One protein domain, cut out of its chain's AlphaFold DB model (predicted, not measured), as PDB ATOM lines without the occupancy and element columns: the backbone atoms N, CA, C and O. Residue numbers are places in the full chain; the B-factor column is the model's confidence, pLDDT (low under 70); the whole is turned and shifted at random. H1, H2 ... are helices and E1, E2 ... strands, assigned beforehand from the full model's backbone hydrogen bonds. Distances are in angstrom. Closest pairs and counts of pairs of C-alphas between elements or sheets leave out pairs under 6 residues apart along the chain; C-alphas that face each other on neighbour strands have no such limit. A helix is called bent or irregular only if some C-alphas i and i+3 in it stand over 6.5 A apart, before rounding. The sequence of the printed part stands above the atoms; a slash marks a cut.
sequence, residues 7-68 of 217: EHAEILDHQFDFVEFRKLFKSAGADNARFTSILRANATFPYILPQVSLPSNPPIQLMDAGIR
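What this domain is: This is residues 7 to 68 of the 217 residues of an uncharacterized protein of Flavobacteriales bacterium (UniProt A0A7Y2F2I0). With little regular structure, the domain is mostly loops round a small hairpin of strands E1 and E2 near the middle; the end of helix H3 comes near it, and short helices H1 and H2 lie along the winding chain before H3. The 62 printed residues run H1, H2, H3, E1, E2; the class is mixed, with 24 residues in named elements, and the sheet E1 - E2 is antiparallel. The whole is only just compact, close to loose, with a radius of gyration of the C-alphas of 12.2 A and spans of 34 by 27 by 18 A.

How they stand to each other: E1, residues 52 to 54, and E2, residues 60 to 62, form an antiparallel hairpin at 142 degrees, with N 54 and O 60 within hydrogen-bond range at 2.8 A. The closest C-alphas of H3, residues 35 to 42, and E1 are those of Ala 41 and Val 52, 6.1 A apart. H2, residues 21 to 24, and H1, residues 7 to 12, are apart from each other, from H3 and from both strands. Every O i to N i+4 pair is within hydrogen-bond range in H3, 0 of 2 in H1, where 2 of 3 O i to N i+3 pairs are; H2 is too short for an O i to N i+4 pair.

Where its parts are: H1 begins at C-alpha 7 (28.860, -8.472, -43.328), is 10.9 A long and irregular, C-alphas 7 and 10 being 7.3 A apart. H3 is 10.6 A long; E2 ends at C-alpha 62 (33.503, 11.273, -37.982).

The domain as a whole: The C-alphas farthest apart, of Glu 7 and Ile 48, are 34.2 A apart. The printed part has no cut; the link E1 to E2 is tight and the others are short. Residues 7 to 15 have pLDDT under 70.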
ATOM      1  N   GLU A   7      30.243  -8.176 -42.908       54.69
ATOM      2  CA  GLU A   7      28.860  -8.472 -43.328       54.69
ATOM      3  C   GLU A   7      27.898  -7.267 -43.244       54.69
ATOM      4  O   GLU A   7      26.763  -7.342 -43.706       54.69
ATOM      5  N   HIS A   8      28.337  -6.125 -42.706       53.22
ATOM      6  CA  HIS A   8      27.555  -4.882 -42.670       53.22
ATOM      7  C   HIS A   8      27.824  -3.932 -43.852       53.22
ATOM      8  O   HIS A   8      27.289  -2.822 -43.874       53.22
ATOM      9  N   ALA A   9      28.611  -4.354 -44.849       49.00
ATOM     10  CA  ALA A   9      28.895  -3.566 -46.051       49.00
ATOM     11  C   ALA A   9      27.643  -3.219 -46.888       49.00
ATOM     12  O   ALA A   9      27.662  -2.222 -47.605       49.00
ATOM     13  N   GLU A  10      26.529  -3.952 -46.752       46.56
ATOM     14  CA  GLU A  10      25.254  -3.598 -47.409       46.56
ATOM     15  C   GLU A  10      24.640  -2.282 -46.888       46.56
ATOM     16  O   GLU A  10      23.858  -1.646 -47.589       46.56
ATOM     17  N   ILE A  11      25.040  -1.798 -45.702       51.00
ATOM     18  CA  ILE A  11      24.618  -0.485 -45.175       51.00
ATOM     19  C   ILE A  11      25.269   0.670 -45.972       51.00
ATOM     20  O   ILE A  11      24.871   1.822 -45.832       51.00
ATOM     21  N   LEU A  12      26.256   0.399 -46.833       50.69
ATOM     22  CA  LEU A  12      27.014   1.432 -47.549       50.69
ATOM     23  C   LEU A  12      26.486   1.754 -48.950       50.69
ATOM     24  O   LEU A  12      26.949   2.726 -49.542       50.69
ATOM     25  N   ASP A  13      25.515   0.996 -49.469       55.22
ATOM     26  CA  ASP A  13      24.925   1.281 -50.786       55.22
ATOM     27  C   ASP A  13      23.859   2.393 -50.714       55.22
ATOM     28  O   ASP A  13      23.405   2.920 -51.729       55.22
ATOM     29  N   HIS A  14      23.445   2.783 -49.502       59.38
ATOM     30  CA  HIS A  14      22.502   3.873 -49.241       59.38
ATOM     31  C   HIS A  14      23.105   4.872 -48.244       59.38
ATOM     32  O   HIS A  14      23.744   4.497 -47.262       59.38
ATOM     33  N   GLN A  15      22.893   6.170 -48.474       67.44
ATOM     34  CA  GLN A  15      23.313   7.201 -47.522       67.44
ATOM     35  C   GLN A  15      22.329   7.250 -46.349       67.44
ATOM     36  O   GLN A  15      21.219   7.766 -46.480       67.44
ATOM     37  N   PHE A  16      22.741   6.717 -45.201       78.94
ATOM     38  CA  PHE A  16      21.974   6.788 -43.958       78.94
ATOM     39  C   PHE A  16      22.410   7.979 -43.101       78.94
ATOM     40  O   PHE A  16      23.603   8.238 -42.933       78.94
ATOM     41  N   ASP A  17      21.444   8.672 -42.498       85.12
ATOM     42  CA  ASP A  17      21.682   9.723 -41.511       85.12
ATOM     43  C   ASP A  17      21.148   9.333 -40.119       85.12
ATOM     44  O   ASP A  17      20.298   8.451 -39.979       85.12
ATOM     45  N   PHE A  18      21.685   9.969 -39.069       88.56
ATOM     46  CA  PHE A  18      21.330   9.707 -37.662       88.56
ATOM     47  C   PHE A  18      21.398   8.220 -37.263       88.56
ATOM     48  O   PHE A  18      20.518   7.697 -36.579       88.56
ATOM     49  N   VAL A  19      22.464   7.533 -37.682       89.69
ATOM     50  CA  VAL A  19      22.710   6.135 -37.314       89.69
ATOM     51  C   VAL A  19      23.031   6.030 -35.821       89.69
ATOM     52  O   VAL A  19      23.961   6.657 -35.312       89.69
ATOM     53  N   GLU A  20      22.275   5.201 -35.105       90.31
ATOM     54  CA  GLU A  20      22.474   4.993 -33.673       90.31
ATOM     55  C   GLU A  20      23.738   4.171 -33.394       90.31
ATOM     56  O   GLU A  20      23.813   2.980 -33.707       90.31
ATOM     57  N   PHE A  21      24.708   4.786 -32.713       91.75
ATOM     58  CA  PHE A  21      25.998   4.173 -32.383       91.75
ATOM     59  C   PHE A  21      25.869   2.799 -31.705       91.75
ATOM     60  O   PHE A  21      26.539   1.847 -32.098       91.75
ATOM     61  N   ARG A  22      24.977   2.669 -30.712       92.31
ATOM     62  CA  ARG A  22      24.788   1.403 -29.981       92.31
ATOM     63  C   ARG A  22      24.203   0.298 -30.855       92.31
ATOM     64  O   ARG A  22      24.550  -0.863 -30.656       92.31
ATOM     65  N   LYS A  23      23.346   0.647 -31.820       90.12
ATOM     66  CA  LYS A  23      22.804  -0.314 -32.791       90.12
ATOM     67  C   LYS A  23      23.887  -0.749 -33.768       90.12
ATOM     68  O   LYS A  23      24.069  -1.946 -33.959       90.12
ATOM     69  N   LEU A  24      24.639   0.212 -34.305       89.81
ATOM     70  CA  LEU A  24      25.723  -0.047 -35.248       89.81
ATOM     71  C   LEU A  24      26.816  -0.936 -34.629       89.81
ATOM     72  O   LEU A  24      27.225  -1.908 -35.246       89.81
ATOM     73  N   PHE A  25      27.224  -0.672 -33.383       91.31
ATOM     74  CA  PHE A  25      28.285  -1.411 -32.679       91.31
ATOM     75  C   PHE A  25      27.768  -2.466 -31.692       91.31
ATOM     76  O   PHE A  25      28.478  -2.846 -30.754       91.31
ATOM     77  N   LYS A  26      26.543  -2.968 -31.887       90.00
ATOM     78  CA  LYS A  26      25.907  -3.926 -30.967       90.00
ATOM     79  C   LYS A  26      26.763  -5.181 -30.746       90.00
ATOM     80  O   LYS A  26      26.929  -5.609 -29.608       90.00
ATOM     81  N   SER A  27      27.342  -5.736 -31.813       88.88
ATOM     82  CA  SER A  27      28.219  -6.923 -31.781       88.88
ATOM     83  C   SER A  27      29.670  -6.616 -31.379       88.88
ATOM     84  O   SER A  27      30.418  -7.518 -31.015       88.88
ATOM     85  N   ALA A  28      30.067  -5.342 -31.395       87.94
ATOM     86  CA  ALA A  28      31.431  -4.872 -31.138       87.94
ATOM     87  C   ALA A  28      31.653  -4.352 -29.701       87.94
ATOM     88  O   ALA A  28      32.739  -3.860 -29.359       87.94
ATOM     89  N   GLY A  29      30.625  -4.454 -28.851       90.50
ATOM     90  CA  GLY A  29      30.642  -3.958 -27.479       90.50
ATOM     91  C   GLY A  29      30.548  -2.435 -27.411       90.50
ATOM     92  O   GLY A  29      31.414  -1.808 -26.801       90.50
ATOM     93  N   ALA A  30      29.513  -1.855 -28.040       91.69
ATOM     94  CA  ALA A  30      29.185  -0.423 -28.009       91.69
ATOM     95  C   ALA A  30      29.385   0.219 -26.625       91.69
ATOM     96  O   ALA A  30      30.041   1.252 -26.493       91.69
ATOM     97  N   ASP A  31      28.881  -0.452 -25.592       92.62
ATOM     98  CA  ASP A  31      28.846   0.045 -24.214       92.62
ATOM     99  C   ASP A  31      30.216   0.029 -23.515       92.62
ATOM    100  O   ASP A  31      30.381   0.625 -22.456       92.62
ATOM    101  N   ASN A  32      31.229  -0.588 -24.131       94.00
ATOM    102  CA  ASN A  32      32.610  -0.543 -23.649       94.00
ATOM    103  C   ASN A  32      33.348   0.733 -24.093       94.00
ATOM    104  O   ASN A  32      34.509   0.936 -23.724       94.00
ATOM    105  N   ALA A  33      32.737   1.571 -24.938       92.50
ATOM    106  CA  ALA A  33      33.318   2.849 -25.321       92.50
ATOM    107  C   ALA A  33      33.360   3.799 -24.117       92.50
ATOM    108  O   ALA A  33      32.376   3.978 -23.401       92.50
ATOM    109  N   ARG A  34      34.501   4.466 -23.908       94.38
ATOM    110  CA  ARG A  34      34.587   5.525 -22.898       94.38
ATOM    111  C   ARG A  34      33.699   6.686 -23.327       94.38
ATOM    112  O   ARG A  34      33.850   7.200 -24.433       94.38
ATOM    113  N   PHE A  35      32.847   7.154 -22.422       93.19
ATOM    114  CA  PHE A  35      31.973   8.299 -22.676       93.19
ATOM    115  C   PHE A  35      32.751   9.539 -23.151       93.19
ATOM    116  O   PHE A  35      32.358  10.190 -24.111       93.19
ATOM    117  N   THR A  36      33.922   9.804 -22.565       94.88
ATOM    118  CA  THR A  36      34.801  10.910 -22.981       94.88
ATOM    119  C   THR A  36      35.348  10.756 -24.400       94.88
ATOM    120  O   THR A  36      35.528  11.756 -25.090       94.88
ATOM    121  N   SER A  37      35.577   9.526 -24.875       93.06
ATOM    122  CA  SER A  37      35.968   9.275 -26.267       93.06
ATOM    123  C   SER A  37      34.827   9.599 -27.229       93.06
ATOM    124  O   SER A  37      35.081  10.198 -28.270       93.06
ATOM    125  N   ILE A  38      33.583   9.272 -26.863       93.12
ATOM    126  CA  ILE A  38      32.393   9.627 -27.648       93.12
ATOM    127  C   ILE A  38      32.181  11.145 -27.665       93.12
ATOM    128  O   ILE A  38      31.989  11.709 -28.739       93.12
ATOM    129  N   LEU A  39      32.296  11.818 -26.514       92.25
ATOM    130  CA  LEU A  39      32.204  13.282 -26.434       92.25
ATOM    131  C   LEU A  39      33.263  13.973 -27.295       92.25
ATOM    132  O   LEU A  39      32.944  14.889 -28.047       92.25
ATOM    133  N   ARG A  40      34.520  13.515 -27.239       92.25
ATOM    134  CA  ARG A  40      35.568  14.050 -28.115       92.25
ATOM    135  C   ARG A  40      35.197  13.804 -29.578       92.25
ATOM    136  O   ARG A  40      35.268  14.722 -30.387       92.25
ATOM    137  N   ALA A  41      34.823  12.576 -29.932       92.75
ATOM    138  CA  ALA A  41      34.484  12.236 -31.308       92.75
ATOM    139  C   ALA A  41      33.364  13.137 -31.861       92.75
ATOM    140  O   ALA A  41      33.485  13.620 -32.984       92.75
ATOM    141  N   ASN A  42      32.351  13.432 -31.041       91.44
ATOM    142  CA  ASN A  42      31.242  14.330 -31.358       91.44
ATOM    143  C   ASN A  42      31.683  15.780 -31.633       91.44
ATOM    144  O   ASN A  42      31.106  16.423 -32.502       91.44
ATOM    145  N   ALA A  43      32.735  16.248 -30.955       89.38
ATOM    146  CA  ALA A  43      33.306  17.589 -31.090       89.38
ATOM    147  C   ALA A  43      34.497  17.652 -32.072       89.38
ATOM    148  O   ALA A  43      35.424  18.438 -31.878       89.38
ATOM    149  N   THR A  44      34.562  16.776 -33.083       88.50
ATOM    150  CA  THR A  44      35.684  16.730 -34.047       88.50
ATOM    151  C   THR A  44      35.566  17.852 -35.080       88.50
ATOM    152  O   THR A  44      35.289  17.617 -36.257       88.50
ATOM    153  N   PHE A  45      35.773  19.091 -34.627       82.62
ATOM    154  CA  PHE A  45      35.731  20.273 -35.479       82.62
ATOM    155  C   PHE A  45      36.856  20.236 -36.527       82.62
ATOM    156  O   PHE A  45      38.036  20.163 -36.146       82.62
ATOM    157  N   PRO A  46      36.527  20.294 -37.836       74.94
ATOM    158  CA  PRO A  46      37.526  20.269 -38.898       74.94
ATOM    159  C   PRO A  46      38.588  21.357 -38.707       74.94
ATOM    160  O   PRO A  46      38.297  22.446 -38.217       74.94
ATOM    161  N   TYR A  47      39.826  21.073 -39.110       71.62
ATOM    162  CA  TYR A  47      40.996  21.966 -39.025       71.62
ATOM    163  C   TYR A  47      41.542  22.273 -37.622       71.62
ATOM    164  O   TYR A  47      42.726  22.585 -37.511       71.62
ATOM    165  N   ILE A  48      40.739  22.167 -36.561       78.44
ATOM    166  CA  ILE A  48      41.197  22.400 -35.179       78.44
ATOM    167  C   ILE A  48      41.605  21.091 -34.511       78.44
ATOM    168  O   ILE A  48      42.614  21.029 -33.807       78.44
ATOM    169  N   LEU A  49      40.818  20.038 -34.725       83.12
ATOM    170  CA  LEU A  49      41.012  18.754 -34.079       83.12
ATOM    171  C   LEU A  49      41.381  17.660 -35.086       83.12
ATOM    172  O   LEU A  49      40.838  17.624 -36.189       83.12
ATOM    173  N   PRO A  50      42.260  16.716 -34.696       86.25
ATOM    174  CA  PRO A  50      42.509  15.520 -35.485       86.25
ATOM    175  C   PRO A  50      41.221  14.761 -35.807       86.25
ATOM    176  O   PRO A  50      40.394  14.543 -34.909       86.25
ATOM    177  N   GLN A  51      41.120  14.336 -37.068       89.06
ATOM    178  CA  GLN A  51      40.077  13.470 -37.607       89.06
ATOM    179  C   GLN A  51      39.948  12.197 -36.762       89.06
ATOM    180  O   GLN A  51      40.944  11.553 -36.431       89.06
ATOM    181  N   VAL A  52      38.714  11.818 -36.429       92.69
ATOM    182  CA  VAL A  52      38.411  10.581 -35.697       92.69
ATOM    183  C   VAL A  52      37.791   9.585 -36.659       92.69
ATOM    184  O   VAL A  52      37.010   9.962 -37.533       92.69
ATOM    185  N   SER A  53      38.148   8.314 -36.505       92.50
ATOM    186  CA  SER A  53      37.511   7.208 -37.218       92.50
ATOM    187  C   SER A  53      36.985   6.191 -36.218       92.50
ATOM    188  O   SER A  53      37.632   5.920 -35.203       92.50
ATOM    189  N   LEU A  54      35.809   5.641 -36.496       91.38
ATOM    190  CA  LEU A  54      35.272   4.518 -35.744       91.38
ATOM    191  C   LEU A  54      35.968   3.214 -36.161       91.38
ATOM    192  O   LEU A  54      36.416   3.099 -37.304       91.38
ATOM    193  N   PRO A  55      36.063   2.224 -35.255       89.00
ATOM    194  CA  PRO A  55      36.669   0.936 -35.563       89.00
ATOM    195  C   PRO A  55      35.707   0.100 -36.424       89.00
ATOM    196  O   PRO A  55      34.986  -0.752 -35.923       89.00
ATOM    197  N   SER A  56      35.655   0.357 -37.726       85.88
ATOM    198  CA  SER A  56      34.839  -0.382 -38.698       85.88
ATOM    199  C   SER A  56      35.649  -0.694 -39.952       85.88
ATOM    200  O   SER A  56      36.676  -0.057 -40.197       85.88
ATOM    201  N   ASN A  57      35.182  -1.654 -40.748       82.50
ATOM    202  CA  ASN A  57      35.715  -1.920 -42.077       82.50
ATOM    203  C   ASN A  57      34.589  -1.792 -43.121       82.50
ATOM    204  O   ASN A  57      33.635  -2.565 -43.049       82.50
ATOM    205  N   PRO A  58      34.645  -0.820 -44.053       86.69
ATOM    206  CA  PRO A  58      35.612   0.279 -44.136       86.69
ATOM    207  C   PRO A  58      35.526   1.250 -42.938       86.69
ATOM    208  O   PRO A  58      34.504   1.303 -42.242       86.69
ATOM    209  N   PRO A  59      36.591   2.032 -42.667       86.19
ATOM    210  CA  PRO A  59      36.613   2.972 -41.551       86.19
ATOM    211  C   PRO A  59      35.598   4.098 -41.755       86.19
ATOM    212  O   PRO A  59      35.642   4.826 -42.747       86.19
ATOM    213  N   ILE A  60      34.706   4.274 -40.781       89.81
ATOM    214  CA  ILE A  60      33.750   5.383 -40.756       89.81
ATOM    215  C   ILE A  60      34.445   6.604 -40.154       89.81
ATOM    216  O   ILE A  60      34.828   6.598 -38.983       89.81
ATOM    217  N   GLN A  61      34.590   7.660 -40.948       90.38
ATOM    218  CA  GLN A  61      35.178   8.927 -40.519       90.38
ATOM    219  C   GLN A  61      34.112   9.834 -39.895       90.38
ATOM    220  O   GLN A  61      33.030  10.008 -40.449       90.38
ATOM    221  N   LEU A  62      34.419  10.416 -38.733       90.38
ATOM    222  CA  LEU A  62      33.503  11.273 -37.982       90.38
ATOM    223  C   LEU A  62      33.837  12.753 -38.128       90.38
ATOM    224  O   LEU A  62      34.995  13.148 -38.037       90.38
ATOM    225  N   MET A  63      32.816  13.586 -38.255       88.38
ATOM    226  CA  MET A  63      32.948  15.039 -38.190       88.38
ATOM    227  C   MET A  63      32.178  15.583 -36.989       88.38
ATOM    228  O   MET A  63      31.399  14.864 -36.361       88.38
ATOM    229  N   ASP A  64      32.408  16.855 -36.679       89.19
ATOM    230  CA  ASP A  64      31.652  17.588 -35.671       89.19
ATOM    231  C   ASP A  64      30.139  17.495 -35.904       89.19
ATOM    232  O   ASP A  64      29.647  17.754 -37.010       89.19
ATOM    233  N   ALA A  65      29.393  17.136 -34.859       89.44
ATOM    234  CA  ALA A  65      27.943  16.993 -34.954       89.44
ATOM    235  C   ALA A  65      27.232  18.321 -35.261       89.44
ATOM    236  O   ALA A  65      26.152  18.307 -35.858       89.44
ATOM    237  N   GLY A  66      27.863  19.456 -34.945       87.12
ATOM    238  CA  GLY A  66      27.384  20.801 -35.240       87.12
ATOM    239  C   GLY A  66      27.208  21.101 -36.722       87.12
ATOM    240  O   GLY A  66      26.372  21.919 -37.107       87.12
ATOM    241  N   ILE A  67      27.914  20.374 -37.589       84.56
ATOM    242  CA  ILE A  67      27.750  20.498 -39.041       84.56
ATOM    243  C   ILE A  67      26.367  19.995 -39.483       84.56
ATOM    244  O   ILE A  67      25.798  20.530 -40.438       84.56
ATOM    245  N   ARG A  68      25.809  18.990 -38.791       87.38
ATOM    246  CA  ARG A  68      24.542  18.344 -39.162       87.38
ATOM    247  C   ARG A  68      23.356  18.779 -38.302       87.38
ATOM    248  O   ARG A  68      22.303  19.045 -38.867       87.38
TER     249      ARG A  68